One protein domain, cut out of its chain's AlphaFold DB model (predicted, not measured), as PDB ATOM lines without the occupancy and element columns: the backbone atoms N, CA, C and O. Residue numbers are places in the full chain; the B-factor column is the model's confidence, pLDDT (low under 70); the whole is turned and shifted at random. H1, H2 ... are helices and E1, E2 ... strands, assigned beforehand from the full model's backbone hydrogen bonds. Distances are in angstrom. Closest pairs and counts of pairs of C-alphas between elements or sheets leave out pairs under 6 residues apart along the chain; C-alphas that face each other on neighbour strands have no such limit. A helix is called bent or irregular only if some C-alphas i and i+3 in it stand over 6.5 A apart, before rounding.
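AT A GLANCE: This is residues 11 to 94 and 171 to 191 of the 255 residues of the protein "Metabotropic glutamate receptor-like" of Tropilaelaps mercedesae (UniProt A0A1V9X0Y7). The long helix H2 is crossed by H1 on one side and H4 on the other, and beside these helices runs a loose row of four short strands, E1 to E4, in two small sheets. The printed part has 105 residues with four named helices and four named strands, in the order H1, E1, H2, E2, H3, H4, E3, E4; E1 and E2 are parallel, E3 and E4 antiparallel, the class mixed. The whole is compact, with a radius of gyration of the C-alphas of 14.4 A, but elongated, spanning 48 by 25 by 24 A.

HOW THE PARTS SIT: H1, residues 11 to 21, touches the hub H2, residues 35 to 51, at a steep tilt of 64 degrees; the closest C-alphas, of Leu 14 and Ala 44, are 5.2 A apart. E1, residues 28 to 31, H2 and E2, residues 62 to 65, form a strand-helix-strand unit, two parallel neighbour strands with a helix between them in the chain, its crossover right-handed; N 29 and O 62 are within hydrogen-bond range at 2.8 A. With residues 35 to 38 alone, H2 only just touches H3, residues 67 to 70, with 3 pairs of C-alphas within 8 A, the closest those of Ala 35 and Trp 69, 4.5 A. With residues 39 to 46 alone, H2 touches H4, residues 76 to 82, about perpendicular at 76 degrees; the closest C-alphas, of Lys 46 and Ala 81, are 5.4 A apart. E3, residues 86 to 88, and E4, residues 174 to 176, are antiparallel neighbours, with N 87 and O 175 within range at 2.8 A. Every O i to N i+4 pair is within range in H1 and H2; H3 is too short for one; H4, only just irregular with C-alphas 77 and 80 6.7 A apart, has 1 of 3, and 3 of 4 O i to N i+3 pairs.

IN THESE COORDINATES: H1 begins at C-alpha 11 (134.859, -68.367, -12.934) and is 15.2 A long; H2, 24.2 A, begins at C-alpha 35 (150.672, -67.894, -21.395). E4 ends at C-alpha 176 (149.292, -77.830, -35.263).

THE WHOLE: The C-alphas farthest apart, of Leu 56 and Arg 94, are 48.9 A apart. Residues 95 to 170 are not printed; the gap is 10.6 A. Residues 177 to 191 have no named element, and pLDDT is under 70 at 178 to 191, among others.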
ATOM      1  N   GLN A  11     136.251 -68.655 -12.578       92.94
ATOM      2  CA  GLN A  11     134.859 -68.367 -12.934       92.94
ATOM      3  C   GLN A  11     134.738 -67.400 -14.118       92.94
ATOM      4  O   GLN A  11     133.821 -67.527 -14.931       92.94
ATOM      5  N   GLN A  12     135.657 -66.441 -14.247       94.44
ATOM      6  CA  GLN A  12     135.647 -65.498 -15.364       94.44
ATOM      7  C   GLN A  12     136.056 -66.173 -16.678       94.44
ATOM      8  O   GLN A  12     135.458 -65.867 -17.711       94.44
ATOM      9  N   TYR A  13     136.999 -67.122 -16.654       94.75
ATOM     10  CA  TYR A  13     137.325 -67.931 -17.835       94.75
ATOM     11  C   TYR A  13     136.146 -68.813 -18.258       94.75
ATOM     12  O   TYR A  13     135.777 -68.815 -19.433       94.75
ATOM     13  N   LEU A  14     135.511 -69.501 -17.301       92.69
ATOM     14  CA  LEU A  14     134.327 -70.329 -17.553       92.69
ATOM     15  C   LEU A  14     133.191 -69.503 -18.164       92.69
ATOM     16  O   LEU A  14     132.674 -69.850 -19.223       92.69
ATOM     17  N   SER A  15     132.864 -68.358 -17.558       92.19
ATOM     18  CA  SER A  15     131.819 -67.463 -18.063       92.19
ATOM     19  C   SER A  15     132.133 -66.939 -19.470       92.19
ATOM     20  O   SER A  15     131.240 -66.846 -20.316       92.19
ATOM     21  N   ALA A  16     133.399 -66.618 -19.763       92.12
ATOM     22  CA  ALA A  16     133.805 -66.190 -21.100       92.12
ATOM     23  C   ALA A  16     133.568 -67.291 -22.148       92.12
ATOM     24  O   ALA A  16     133.043 -67.012 -23.227       92.12
ATOM     25  N   LEU A  17     133.901 -68.537 -21.819       91.31
ATOM     26  CA  LEU A  17     133.709 -69.686 -22.695       91.31
ATOM     27  C   LEU A  17     132.235 -70.071 -22.879       91.31
ATOM     28  O   LEU A  17     131.813 -70.344 -24.002       91.31
ATOM     29  N   GLU A  18     131.426 -70.027 -21.821       89.25
ATOM     30  CA  GLU A  18     129.976 -70.247 -21.915       89.25
ATOM     31  C   GLU A  18     129.317 -69.189 -22.818       89.25
ATOM     32  O   GLU A  18     128.461 -69.504 -23.645       89.25
ATOM     33  N   ARG A  19     129.770 -67.929 -22.747       89.88
ATOM     34  CA  ARG A  19     129.319 -66.865 -23.662       89.88
ATOM     35  C   ARG A  19     129.741 -67.113 -25.111       89.88
ATOM     36  O   ARG A  19     128.991 -66.756 -26.019       89.88
ATOM     37  N   LEU A  20     130.910 -67.710 -25.348       88.81
ATOM     38  CA  LEU A  20     131.326 -68.123 -26.693       88.81
ATOM     39  C   LEU A  20     130.454 -69.269 -27.218       88.81
ATOM     40  O   LEU A  20     130.066 -69.251 -28.382       88.81
ATOM     41  N   GLN A  21     130.063 -70.208 -26.356       85.00
ATOM     42  CA  GLN A  21     129.195 -71.333 -26.716       85.00
ATOM     43  C   GLN A  21     127.793 -70.890 -27.170       85.00
ATOM     44  O   GLN A  21     127.175 -71.551 -28.003       85.00
ATOM     45  N   GLN A  22     127.309 -69.730 -26.711       86.25
ATOM     46  CA  GLN A  22     126.062 -69.122 -27.206       86.25
ATOM     47  C   GLN A  22     126.122 -68.729 -28.697       86.25
ATOM     48  O   GLN A  22     125.114 -68.314 -29.271       86.25
ATOM     49  N   LYS A  23     127.291 -68.827 -29.345       87.88
ATOM     50  CA  LYS A  23     127.495 -68.562 -30.772       87.88
ATOM     51  C   LYS A  23     127.713 -69.887 -31.524       87.88
ATOM     52  O   LYS A  23     128.858 -70.264 -31.756       87.88
ATOM     53  N   PRO A  24     126.650 -70.578 -31.983       80.88
ATOM     54  CA  PRO A  24     126.756 -71.942 -32.523       80.88
ATOM     55  C   PRO A  24     127.634 -72.061 -33.781       80.88
ATOM     56  O   PRO A  24     128.229 -73.112 -34.017       80.88
ATOM     57  N   ASN A  25     127.755 -70.978 -34.557       86.88
ATOM     58  CA  ASN A  25     128.562 -70.925 -35.781       86.88
ATOM     59  C   ASN A  25     130.043 -70.589 -35.523       86.88
ATOM     60  O   ASN A  25     130.863 -70.697 -36.431       86.88
ATOM     61  N   ALA A  26     130.402 -70.156 -34.311       87.25
ATOM     62  CA  ALA A  26     131.778 -69.821 -33.965       87.25
ATOM     63  C   ALA A  26     132.485 -71.069 -33.429       87.25
ATOM     64  O   ALA A  26     132.308 -71.448 -32.275       87.25
ATOM     65  N   LYS A  27     133.272 -71.722 -34.286       88.19
ATOM     66  CA  LYS A  27     134.070 -72.905 -33.920       88.19
ATOM     67  C   LYS A  27     135.538 -72.589 -33.668       88.19
ATOM     68  O   LYS A  27     136.213 -73.350 -32.990       88.19
ATOM     69  N   VAL A  28     136.024 -71.468 -34.191       91.44
ATOM     70  CA  VAL A  28     137.424 -71.052 -34.071       91.44
ATOM     71  C   VAL A  28     137.532 -69.897 -33.082       91.44
ATOM     72  O   VAL A  28     136.796 -68.913 -33.190       91.44
ATOM     73  N   VAL A  29     138.469 -70.002 -32.140       92.81
ATOM     74  CA  VAL A  29     138.769 -68.976 -31.139       92.81
ATOM     75  C   VAL A  29     140.219 -68.529 -31.301       92.81
ATOM     76  O   VAL A  29     141.155 -69.289 -31.062       92.81
ATOM     77  N   VAL A  30     140.403 -67.267 -31.692       93.31
ATOM     78  CA  VAL A  30     141.722 -66.624 -31.731       93.31
ATOM     79  C   VAL A  30     142.061 -66.116 -30.336       93.31
ATOM     80  O   VAL A  30     141.349 -65.267 -29.795       93.31
ATOM     81  N   LEU A  31     143.145 -66.628 -29.757       91.62
ATOM     82  CA  LEU A  31     143.533 -66.360 -28.379       91.62
ATOM     83  C   LEU A  31     144.825 -65.533 -28.316       91.62
ATOM     84  O   LEU A  31     145.946 -66.055 -28.311       91.62
ATOM     85  N   PHE A  32     144.645 -64.216 -28.234       91.12
ATOM     86  CA  PHE A  32     145.725 -63.245 -28.066       91.12
ATOM     87  C   PHE A  32     145.871 -62.862 -26.591       91.12
ATOM     88  O   PHE A  32     145.376 -61.830 -26.138       91.12
ATOM     89  N   VAL A  33     146.485 -63.755 -25.816       89.19
ATOM     90  CA  VAL A  33     146.671 -63.603 -24.369       89.19
ATOM     91  C   VAL A  33     148.053 -64.107 -23.962       89.19
ATOM     92  O   VAL A  33     148.702 -64.853 -24.696       89.19
ATOM     93  N   ARG A  34     148.500 -63.712 -22.771       86.94
ATOM     94  CA  ARG A  34     149.713 -64.261 -22.157       86.94
ATOM     95  C   ARG A  34     149.546 -65.746 -21.822       86.94
ATOM     96  O   ARG A  34     148.430 -66.212 -21.612       86.94
ATOM     97  N   ALA A  35     150.663 -66.461 -21.693       84.44
ATOM     98  CA  ALA A  35     150.672 -67.894 -21.395       84.44
ATOM     99  C   ALA A  35     149.864 -68.284 -20.144       84.44
ATOM    100  O   ALA A  35     149.117 -69.254 -20.185       84.44
ATOM    101  N   ASP A  36     149.938 -67.498 -19.071       86.19
ATOM    102  CA  ASP A  36     149.202 -67.748 -17.828       86.19
ATOM    103  C   ASP A  36     147.678 -67.666 -18.007       86.19
ATOM    104  O   ASP A  36     146.938 -68.515 -17.511       86.19
ATOM    105  N   HIS A  37     147.195 -66.697 -18.786       91.56
ATOM    106  CA  HIS A  37     145.777 -66.623 -19.141       91.56
ATOM    107  C   HIS A  37     145.370 -67.720 -20.127       91.56
ATOM    108  O   HIS A  37     144.253 -68.227 -20.034       91.56
ATOM    109  N   ALA A  38     146.253 -68.099 -21.058       90.62
ATOM    110  CA  ALA A  38     145.975 -69.177 -22.000       90.62
ATOM    111  C   ALA A  38     145.750 -70.501 -21.263       90.62
ATOM    112  O   ALA A  38     144.760 -71.177 -21.526       90.62
ATOM    113  N   GLU A  39     146.591 -70.823 -20.276       88.94
ATOM    114  CA  GLU A  39     146.383 -71.985 -19.406       88.94
ATOM    115  C   GLU A  39     145.057 -71.912 -18.642       88.94
ATOM    116  O   GLU A  39     144.329 -72.901 -18.589       88.94
ATOM    117  N   GLY A  40     144.698 -70.744 -18.095       91.69
ATOM    118  CA  GLY A  40     143.408 -70.548 -17.425       91.69
ATOM    119  C   GLY A  40     142.207 -70.803 -18.345       91.69
ATOM    120  O   GLY A  40     141.256 -71.484 -17.959       91.69
ATOM    121  N   VAL A  41     142.272 -70.318 -19.587       92.81
ATOM    122  CA  VAL A  41     141.238 -70.545 -20.609       92.81
ATOM    123  C   VAL A  41     141.175 -72.017 -21.020       92.81
ATOM    124  O   VAL A  41     140.084 -72.579 -21.078       92.81
ATOM    125  N   LEU A  42     142.316 -72.662 -21.267       91.56
ATOM    126  CA  LEU A  42     142.375 -74.079 -21.639       91.56
ATOM    127  C   LEU A  42     141.865 -74.983 -20.510       91.56
ATOM    128  O   LEU A  42     141.134 -75.940 -20.771       91.56
ATOM    129  N   ARG A  43     142.164 -74.647 -19.251       91.81
ATOM    130  CA  ARG A  43     141.637 -75.353 -18.074       91.81
ATOM    131  C   ARG A  43     140.118 -75.249 -17.998       91.81
ATOM    132  O   ARG A  43     139.444 -76.269 -17.862       91.81
ATOM    133  N   ALA A  44     139.580 -74.041 -18.148       92.31
ATOM    134  CA  ALA A  44     138.139 -73.819 -18.181       92.31
ATOM    135  C   ALA A  44     137.479 -74.555 -19.363       92.31
ATOM    136  O   ALA A  44     136.411 -75.148 -19.214       92.31
ATOM    137  N   ALA A  45     138.135 -74.597 -20.526       91.25
ATOM    138  CA  ALA A  45     137.648 -75.335 -21.688       91.25
ATOM    139  C   ALA A  45     137.612 -76.845 -21.438       91.25
ATOM    140  O   ALA A  45     136.617 -77.495 -21.764       91.25
ATOM    141  N   LYS A  46     138.651 -77.396 -20.803       89.25
ATOM    142  CA  LYS A  46     138.697 -78.798 -20.373       89.25
ATOM    143  C   LYS A  46     137.549 -79.127 -19.421       89.25
ATOM    144  O   LYS A  46     136.876 -80.147 -19.581       89.25
ATOM    145  N   GLU A  47     137.298 -78.254 -18.449       90.06
ATOM    146  CA  GLU A  47     136.213 -78.426 -17.486       90.06
ATOM    147  C   GLU A  47     134.837 -78.433 -18.167       90.06
ATOM    148  O   GLU A  47     134.035 -79.336 -17.916       90.06
ATOM    149  N   LEU A  48     134.579 -77.486 -19.072       88.38
ATOM    150  CA  LEU A  48     133.320 -77.421 -19.818       88.38
ATOM    151  C   LEU A  48     133.155 -78.614 -20.768       88.38
ATOM    152  O   LEU A  48     132.074 -79.202 -20.818       88.38
ATOM    153  N   LYS A  49     134.225 -79.043 -21.445       87.06
ATOM    154  CA  LYS A  49     134.223 -80.253 -22.282       87.06
ATOM    155  C   LYS A  49     133.843 -81.493 -21.472       87.06
ATOM    156  O   LYS A  49     133.041 -82.306 -21.926       87.06
ATOM    157  N   ARG A  50     134.350 -81.615 -20.239       86.81
ATOM    158  CA  ARG A  50     133.965 -82.688 -19.309       86.81
ATOM    159  C   ARG A  50     132.507 -82.558 -18.858       86.81
ATOM    160  O   ARG A  50     131.799 -83.560 -18.843       86.81
ATOM    161  N   LYS A  51     132.061 -81.348 -18.499       86.25
ATOM    162  CA  LYS A  51     130.695 -81.059 -18.026       86.25
ATOM    163  C   LYS A  51     129.630 -81.392 -19.075       86.25
ATOM    164  O   LYS A  51     128.587 -81.925 -18.718       86.25
ATOM    165  N   TYR A  52     129.898 -81.111 -20.351       82.12
ATOM    166  CA  TYR A  52     128.966 -81.355 -21.459       82.12
ATOM    167  C   TYR A  52     129.232 -82.663 -22.218       82.12
ATOM    168  O   TYR A  52     128.636 -82.903 -23.269       82.12
ATOM    169  N   ARG A  53     130.095 -83.547 -21.706       83.00
ATOM    170  CA  ARG A  53     130.374 -84.841 -22.341       83.00
ATOM    171  C   ARG A  53     129.087 -85.674 -22.430       83.00
ATOM    172  O   ARG A  53     128.461 -85.950 -21.415       83.00
ATOM    173  N   GLY A  54     128.703 -86.083 -23.643       75.81
ATOM    174  CA  GLY A  54     127.458 -86.830 -23.892       75.81
ATOM    175  C   GLY A  54     126.207 -85.960 -24.086       75.81
ATOM    176  O   GLY A  54     125.121 -86.496 -24.283       75.81
ATOM    177  N   SER A  55     126.347 -84.632 -24.066       76.06
ATOM    178  CA  SER A  55     125.317 -83.684 -24.507       76.06
ATOM    179  C   SER A  55     125.270 -83.595 -26.038       76.06
ATOM    180  O   SER A  55     126.297 -83.746 -26.700       76.06
ATOM    181  N   LEU A  56     124.104 -83.262 -26.613       65.12
ATOM    182  CA  LEU A  56     123.993 -82.865 -28.030       65.12
ATOM    183  C   LEU A  56     124.793 -81.586 -28.349       65.12
ATOM    184  O   LEU A  56     125.118 -81.333 -29.508       65.12
ATOM    185  N   GLN A  57     125.103 -80.766 -27.340       64.56
ATOM    186  CA  GLN A  57     125.986 -79.611 -27.485       64.56
ATOM    187  C   GLN A  57     127.442 -80.040 -27.320       64.56
ATOM    188  O   GLN A  57     127.937 -80.172 -26.201       64.56
ATOM    189  N   SER A  58     128.134 -80.222 -28.446       64.81
ATOM    190  CA  SER A  58     129.584 -80.420 -28.453       64.81
ATOM    191  C   SER A  58     130.298 -79.107 -28.098       64.81
ATOM    192  O   SER A  58     129.982 -78.032 -28.623       64.81
ATOM    193  N   PHE A  59     131.239 -79.202 -27.158       74.38
ATOM    194  CA  PHE A  59     132.115 -78.113 -26.734       74.38
ATOM    195  C   PHE A  59     133.486 -78.312 -27.395       74.38
ATOM    196  O   PHE A  59     134.449 -78.725 -26.754       74.38
ATOM    197  N   ASP A  60     133.536 -78.069 -28.706       77.12
ATOM    198  CA  ASP A  60     134.738 -78.246 -29.525       77.12
ATOM    199  C   ASP A  60     135.127 -76.907 -30.159       77.12
ATOM    200  O   ASP A  60     134.553 -76.474 -31.164       77.12
ATOM    201  N   PHE A  61     136.087 -76.226 -29.529       87.75
ATOM    202  CA  PHE A  61     136.739 -75.050 -30.093       87.75
ATOM    203  C   PHE A  61     138.069 -75.441 -30.731       87.75
ATOM    204  O   PHE A  61     138.843 -76.202 -30.157       87.75
ATOM    205  N   TYR A  62     138.350 -74.849 -31.887       89.19
ATOM    206  CA  TYR A  62     139.672 -74.844 -32.493       89.19
ATOM    207  C   TYR A  62     140.401 -73.573 -32.077       89.19
ATOM    208  O   TYR A  62     139.891 -72.462 -32.259       89.19
ATOM    209  N   TRP A  63     141.597 -73.726 -31.521       91.94
ATOM    210  CA  TRP A  63     142.380 -72.600 -31.030       91.94
ATOM    211  C   TRP A  63     143.320 -72.077 -32.108       91.94
ATOM    212  O   TRP A  63     144.019 -72.853 -32.755       91.94
ATOM    213  N   ILE A  64     143.386 -70.757 -32.254       92.12
ATOM    214  CA  ILE A  64     144.495 -70.085 -32.933       92.12
ATOM    215  C   ILE A  64     145.303 -69.359 -31.862       92.12
ATOM    216  O   ILE A  64     144.820 -68.405 -31.243       92.12
ATOM    217  N   ALA A  65     146.516 -69.842 -31.622       89.44
ATOM    218  CA  ALA A  65     147.429 -69.338 -30.616       89.44
ATOM    219  C   ALA A  65     148.286 -68.187 -31.142       89.44
ATOM    220  O   ALA A  65     148.735 -68.189 -32.287       89.44
ATOM    221  N   SER A  66     148.572 -67.236 -30.257       87.19
ATOM    222  CA  SER A  66     149.656 -66.273 -30.460       87.19
ATOM    223  C   SER A  66     151.006 -66.901 -30.105       87.19
ATOM    224  O   SER A  66     151.075 -67.900 -29.381       87.19
ATOM    225  N   ASP A  67     152.089 -66.280 -30.566       79.50
ATOM    226  CA  ASP A  67     153.475 -66.640 -30.237       79.50
ATOM    227  C   ASP A  67     153.755 -66.639 -28.723       79.50
ATOM    228  O   ASP A  67     154.597 -67.396 -28.232       79.50
ATOM    229  N   GLY A  68     152.991 -65.848 -27.963       78.44
ATOM    230  CA  GLY A  68     153.089 -65.745 -26.511       78.44
ATOM    231  C   GLY A  68     152.817 -67.047 -25.745       78.44
ATOM    232  O   GLY A  68     153.377 -67.230 -24.660       78.44
ATOM    233  N   TRP A  69     152.005 -67.960 -26.292       80.94
ATOM    234  CA  TRP A  69     151.652 -69.228 -25.632       80.94
ATOM    235  C   TRP A  69     151.732 -70.452 -26.547       80.94
ATOM    236  O   TRP A  69     152.040 -71.536 -26.062       80.94
ATOM    237  N   GLY A  70     151.545 -70.281 -27.857       71.25
ATOM    238  CA  GLY A  70     151.584 -71.372 -28.830       71.25
ATOM    239  C   GLY A  70     152.967 -72.009 -29.010       71.25
ATOM    240  O   GLY A  70     153.053 -73.171 -29.389       71.25
ATOM    241  N   ALA A  71     154.036 -71.271 -28.691       62.75
ATOM    242  CA  ALA A  71     155.425 -71.732 -28.769       62.75
ATOM    243  C   ALA A  71     155.976 -72.294 -27.443       62.75
ATOM    244  O   ALA A  71     157.184 -72.552 -27.315       62.75
ATOM    245  N   ARG A  72     155.152 -72.358 -26.386       66.19
ATOM    246  CA  ARG A  72     155.555 -72.815 -25.048       66.19
ATOM    247  C   ARG A  72     155.106 -74.254 -24.830       66.19
ATOM    248  O   ARG A  72     154.053 -74.654 -25.306       66.19
ATOM    249  N   ALA A  73     155.910 -75.006 -24.079       63.25
ATOM    250  CA  ALA A  73     155.469 -76.289 -23.561       63.25
ATOM    251  C   ALA A  73     154.287 -76.014 -22.628       63.25
ATOM    252  O   ALA A  73     154.457 -75.388 -21.581       63.25
ATOM    253  N   LEU A  74     153.092 -76.406 -23.063       69.44
ATOM    254  CA  LEU A  74     151.921 -76.442 -22.204       69.44
ATOM    255  C   LEU A  74     152.124 -77.549 -21.170       69.44
ATOM    256  O   LEU A  74     152.755 -78.571 -21.463       69.44
ATOM    257  N   SER A  75     151.579 -77.352 -19.970       70.62
ATOM    258  CA  SER A  75     151.516 -78.425 -18.981       70.62
ATOM    259  C   SER A  75     150.824 -79.653 -19.580       70.62
ATOM    260  O   SER A  75     149.918 -79.524 -20.406       70.62
ATOM    261  N   GLU A  76     151.270 -80.848 -19.180       71.25
ATOM    262  CA  GLU A  76     150.773 -82.124 -19.720       71.25
ATOM    263  C   GLU A  76     149.239 -82.205 -19.638       71.25
ATOM    264  O   GLU A  76     148.572 -82.583 -20.600       71.25
ATOM    265  N   ASP A  77     148.666 -81.696 -18.545       73.75
ATOM    266  CA  ASP A  77     147.221 -81.651 -18.326       73.75
ATOM    267  C   ASP A  77     146.453 -80.796 -19.345       73.75
ATOM    268  O   ASP A  77     145.266 -81.048 -19.583       73.75
ATOM    269  N   MET A  78     147.092 -79.777 -19.922       78.38
ATOM    270  CA  MET A  78     146.469 -78.830 -20.855       78.38
ATOM    271  C   MET A  78     146.622 -79.247 -22.320       78.38
ATOM    272  O   MET A  78     145.925 -78.699 -23.174       78.38
ATOM    273  N   GLN A  79     147.476 -80.230 -22.621       77.31
ATOM    274  CA  GLN A  79     147.696 -80.709 -23.990       77.31
ATOM    275  C   GLN A  79     146.410 -81.255 -24.617       77.31
ATOM    276  O   GLN A  79     146.109 -80.928 -25.757       77.31
ATOM    277  N   GLU A  80     145.595 -81.983 -23.848       79.56
ATOM    278  CA  GLU A  80     144.287 -82.491 -24.299       79.56
ATOM    279  C   GLU A  80     143.328 -81.359 -24.708       79.56
ATOM    280  O   GLU A  80     142.561 -81.481 -25.661       79.56
ATOM    281  N   ALA A  81     143.350 -80.240 -23.979       84.75
ATOM    282  CA  ALA A  81     142.475 -79.105 -24.262       84.75
ATOM    283  C   ALA A  81     142.968 -78.274 -25.452       84.75
ATOM    284  O   ALA A  81     142.160 -77.641 -26.130       84.75
ATOM    285  N   ALA A  82     144.282 -78.269 -25.684       85.56
ATOM    286  CA  ALA A  82     144.945 -77.539 -26.757       85.56
ATOM    287  C   ALA A  82     145.182 -78.387 -28.017       85.56
ATOM    288  O   ALA A  82     145.738 -77.880 -28.990       85.56
ATOM    289  N   GLU A  83     144.783 -79.658 -28.019       84.56
ATOM    290  CA  GLU A  83     144.935 -80.545 -29.168       84.56
ATOM    291  C   GLU A  83     144.258 -79.945 -30.411       84.56
ATOM    292  O   GLU A  83     143.134 -79.442 -30.358       84.56
ATOM    293  N   GLY A  84     144.969 -79.957 -31.539       83.38
ATOM    294  CA  GLY A  84     144.504 -79.348 -32.784       83.38
ATOM    295  C   GLY A  84     144.621 -77.821 -32.830       83.38
ATOM    296  O   GLY A  84     144.207 -77.220 -33.823       83.38
ATOM    297  N   ALA A  85     145.186 -77.176 -31.801       88.19
ATOM    298  CA  ALA A  85     145.475 -75.746 -31.841       88.19
ATOM    299  C   ALA A  85     146.493 -75.422 -32.938       88.19
ATOM    300  O   ALA A  85     147.526 -76.081 -33.052       88.19
ATOM    301  N   ILE A  86     146.221 -74.359 -33.690       89.00
ATOM    302  CA  ILE A  86     147.148 -73.774 -34.653       89.00
ATOM    303  C   ILE A  86     148.014 -72.761 -33.910       89.00
ATOM    304  O   ILE A  86     147.489 -71.806 -33.336       89.00
ATOM    305  N   THR A  87     149.329 -72.947 -33.925       84.75
ATOM    306  CA  THR A  87     150.290 -72.066 -33.264       84.75
ATOM    307  C   THR A  87     151.196 -71.377 -34.271       84.75
ATOM    308  O   THR A  87     151.492 -71.902 -35.346       84.75
ATOM    309  N   ILE A  88     151.608 -70.160 -33.922       79.75
ATOM    310  CA  ILE A  88     152.555 -69.363 -34.693       79.75
ATOM    311  C   ILE A  88     153.815 -69.239 -33.849       79.75
ATOM    312  O   ILE A  88     153.746 -68.841 -32.687       79.75
ATOM    313  N   GLU A  89     154.962 -69.565 -34.434       77.44
ATOM    314  CA  GLU A  89     156.257 -69.361 -33.798       77.44
ATOM    315  C   GLU A  89     157.137 -68.455 -34.648       77.44
ATOM    316  O   GLU A  89     157.199 -68.589 -35.872       77.44
ATOM    317  N   LEU A  90     157.844 -67.544 -33.983       79.38
ATOM    318  CA  LEU A  90     158.851 -66.722 -34.635       79.38
ATOM    319  C   LEU A  90     160.067 -67.586 -34.992       79.38
ATOM    320  O   LEU A  90     160.548 -68.362 -34.161       79.38
ATOM    321  N   GLU A  91     160.572 -67.426 -36.216       80.94
ATOM    322  CA  GLU A  91     161.841 -68.029 -36.626       80.94
ATOM    323  C   GLU A  91     162.980 -67.450 -35.789       80.94
ATOM    324  O   GLU A  91     163.094 -66.234 -35.638       80.94
ATOM    325  N   SER A  92     163.840 -68.313 -35.258       81.31
ATOM    326  CA  SER A  92     165.046 -67.886 -34.560       81.31
ATOM    327  C   SER A  92     166.174 -68.875 -34.802       81.31
ATOM    328  O   SER A  92     165.988 -70.088 -34.774       81.31
ATOM    329  N   ARG A  93     167.375 -68.364 -35.046       80.81
ATOM    330  CA  ARG A  93     168.558 -69.167 -35.333       80.81
ATOM    331  C   ARG A  93     169.481 -69.208 -34.136       80.81
ATOM    332  O   ARG A  93     169.715 -68.211 -33.450       80.81
ATOM    333  N   ARG A  94     170.060 -70.386 -33.929       85.25
ATOM    334  CA  ARG A  94     171.101 -70.603 -32.928       85.25
ATOM    335  C   ARG A  94     172.366 -69.840 -33.314       85.25
ATOM    336  O   ARG A  94     172.885 -70.006 -34.415       85.25
ATOM    337  N   VAL A 171     162.636 -73.002 -36.923       69.44
ATOM    338  CA  VAL A 171     162.144 -72.610 -38.242       69.44
ATOM    339  C   VAL A 171     160.767 -71.994 -38.028       69.44
ATOM    340  O   VAL A 171     159.927 -72.629 -37.386       69.44
ATOM    341  N   GLY A 172     160.536 -70.782 -38.536       64.00
ATOM    342  CA  GLY A 172     159.228 -70.138 -38.457       64.00
ATOM    343  C   GLY A 172     158.197 -71.001 -39.172       64.00
ATOM    344  O   GLY A 172     158.289 -71.213 -40.381       64.00
ATOM    345  N   LYS A 173     157.254 -71.569 -38.421       66.31
ATOM    346  CA  LYS A 173     156.243 -72.483 -38.958       66.31
ATOM    347  C   LYS A 173     154.907 -72.250 -38.277       66.31
ATOM    348  O   LYS A 173     154.843 -71.964 -37.082       66.31
ATOM    349  N   ILE A 174     153.848 -72.400 -39.068       73.62
ATOM    350  CA  ILE A 174     152.508 -72.641 -38.545       73.62
ATOM    351  C   ILE A 174     152.479 -74.113 -38.154       73.62
ATOM    352  O   ILE A 174     152.632 -74.980 -39.016       73.62
ATOM    353  N   ASN A 175     152.320 -74.382 -36.865       71.94
ATOM    354  CA  ASN A 175     152.275 -75.739 -36.340       71.94
ATOM    355  C   ASN A 175     150.859 -76.055 -35.869       71.94
ATOM    356  O   ASN A 175     150.137 -75.176 -35.405       71.94
ATOM    357  N   THR A 176     150.476 -77.323 -35.954       77.50
ATOM    358  CA  THR A 176     149.292 -77.830 -35.263       77.50
ATOM    359  C   THR A 176     149.778 -78.649 -34.083       77.50
ATOM    360  O   THR A 176     150.637 -79.515 -34.260       77.50
ATOM    361  N   LEU A 177     149.250 -78.395 -32.886       72.94
ATOM    362  CA  LEU A 177     149.527 -79.247 -31.733       72.94
ATOM    363  C   LEU A 177     148.896 -80.623 -31.985       72.94
ATOM    364  O   LEU A 177     147.689 -80.802 -31.832       72.94
ATOM    365  N   ALA A 178     149.709 -81.578 -32.435       60.91
ATOM    366  CA  ALA A 178     149.316 -82.976 -32.524       60.91
ATOM    367  C   ALA A 178     149.244 -83.562 -31.107       60.91
ATOM    368  O   ALA A 178     150.083 -83.233 -30.271       60.91
ATOM    369  N   GLY A 179     148.304 -84.476 -30.851       51.25
ATOM    370  CA  GLY A 179     148.223 -85.247 -29.601       51.25
ATOM    371  C   GLY A 179     149.429 -86.168 -29.330       51.25
ATOM    372  O   GLY A 179     149.379 -87.015 -28.439       51.25
ATOM    373  N   GLU A 180     150.521 -86.038 -30.090       40.25
ATOM    374  CA  GLU A 180     151.796 -86.657 -29.758       40.25
ATOM    375  C   GLU A 180     152.459 -85.886 -28.616       40.25
ATOM    376  O   GLU A 180     152.566 -84.662 -28.646       40.25
ATOM    377  N   ARG A 181     152.928 -86.632 -27.609       42.69
ATOM    378  CA  ARG A 181     153.694 -86.152 -26.449       42.69
ATOM    379  C   ARG A 181     154.976 -85.433 -26.889       42.69
ATOM    380  O   ARG A 181     156.070 -85.989 -26.805       42.69
ATOM    381  N   VAL A 182     154.872 -84.196 -27.356       42.34
ATOM    382  CA  VAL A 182     156.029 -83.379 -27.713       42.34
ATOM    383  C   VAL A 182     156.406 -82.524 -26.507       42.34
ATOM    384  O   VAL A 182     155.677 -81.639 -26.068       42.34
ATOM    385  N   SER A 183     157.604 -82.819 -25.996       39.91
ATOM    386  CA  SER A 183     158.341 -82.171 -24.903       39.91
ATOM    387  C   SER A 183     157.748 -82.289 -23.491       39.91
ATOM    388  O   SER A 183     156.971 -81.465 -23.027       39.91
ATOM    389  N   ASN A 184     158.239 -83.324 -22.801       40.12
ATOM    390  CA  ASN A 184     158.437 -83.443 -21.354       40.12
ATOM    391  C   ASN A 184     158.405 -82.078 -20.631       40.12
ATOM    392  O   ASN A 184     159.180 -81.193 -20.985       40.12
ATOM    393  N   ALA A 185     157.589 -81.926 -19.583       42.56
ATOM    394  CA  ALA A 185     157.589 -80.741 -18.715       42.56
ATOM    395  C   ALA A 185     158.975 -80.448 -18.085       42.56
ATOM    396  O   ALA A 185     159.216 -79.348 -17.599       42.56
ATOM    397  N   ASN A 186     159.901 -81.416 -18.162       40.56
ATOM    398  CA  ASN A 186     161.321 -81.294 -17.817       40.56
ATOM    399  C   ASN A 186     162.234 -80.934 -19.010       40.56
ATOM    400  O   ASN A 186     163.437 -81.202 -18.973       40.56
ATOM    401  N   ALA A 187     161.693 -80.419 -20.117       44.78
ATOM    402  CA  ALA A 187     162.509 -79.941 -21.226       44.78
ATOM    403  C   ALA A 187     163.388 -78.773 -20.734       44.78
ATOM    404  O   ALA A 187     162.856 -77.849 -20.114       44.78
ATOM    405  N   PRO A 188     164.708 -78.787 -21.015       50.03
ATOM    406  CA  PRO A 188     165.614 -77.722 -20.598       50.03
ATOM    407  C   PRO A 188     165.053 -76.347 -20.957       50.03
ATOM    408  O   PRO A 188     164.632 -76.130 -22.103       50.03
ATOM    409  N   LYS A 189     165.052 -75.414 -19.997       55.59
ATOM    410  CA  LYS A 189     164.636 -74.024 -20.226       55.59
ATOM    411  C   LYS A 189     165.524 -73.427 -21.311       55.59
ATOM    412  O   LYS A 189     166.673 -73.072 -21.076       55.59
ATOM    413  N   THR A 190     164.993 -73.352 -22.525       59.69
ATOM    414  CA  THR A 190     165.765 -72.905 -23.679       59.69
ATOM    415  C   THR A 190     165.498 -71.420 -23.914       59.69
ATOM    416  O   THR A 190     164.356 -70.959 -23.857       59.69
ATOM    417  N   HIS A 191     166.554 -70.639 -24.134       61.50
ATOM    418  CA  HIS A 191     166.451 -69.205 -24.373       61.50
ATOM    419  C   HIS A 191     165.950 -68.963 -25.801       61.50
ATOM    420  O   HIS A 191     166.689 -69.123 -26.772       61.50
TER     421      HIS A 191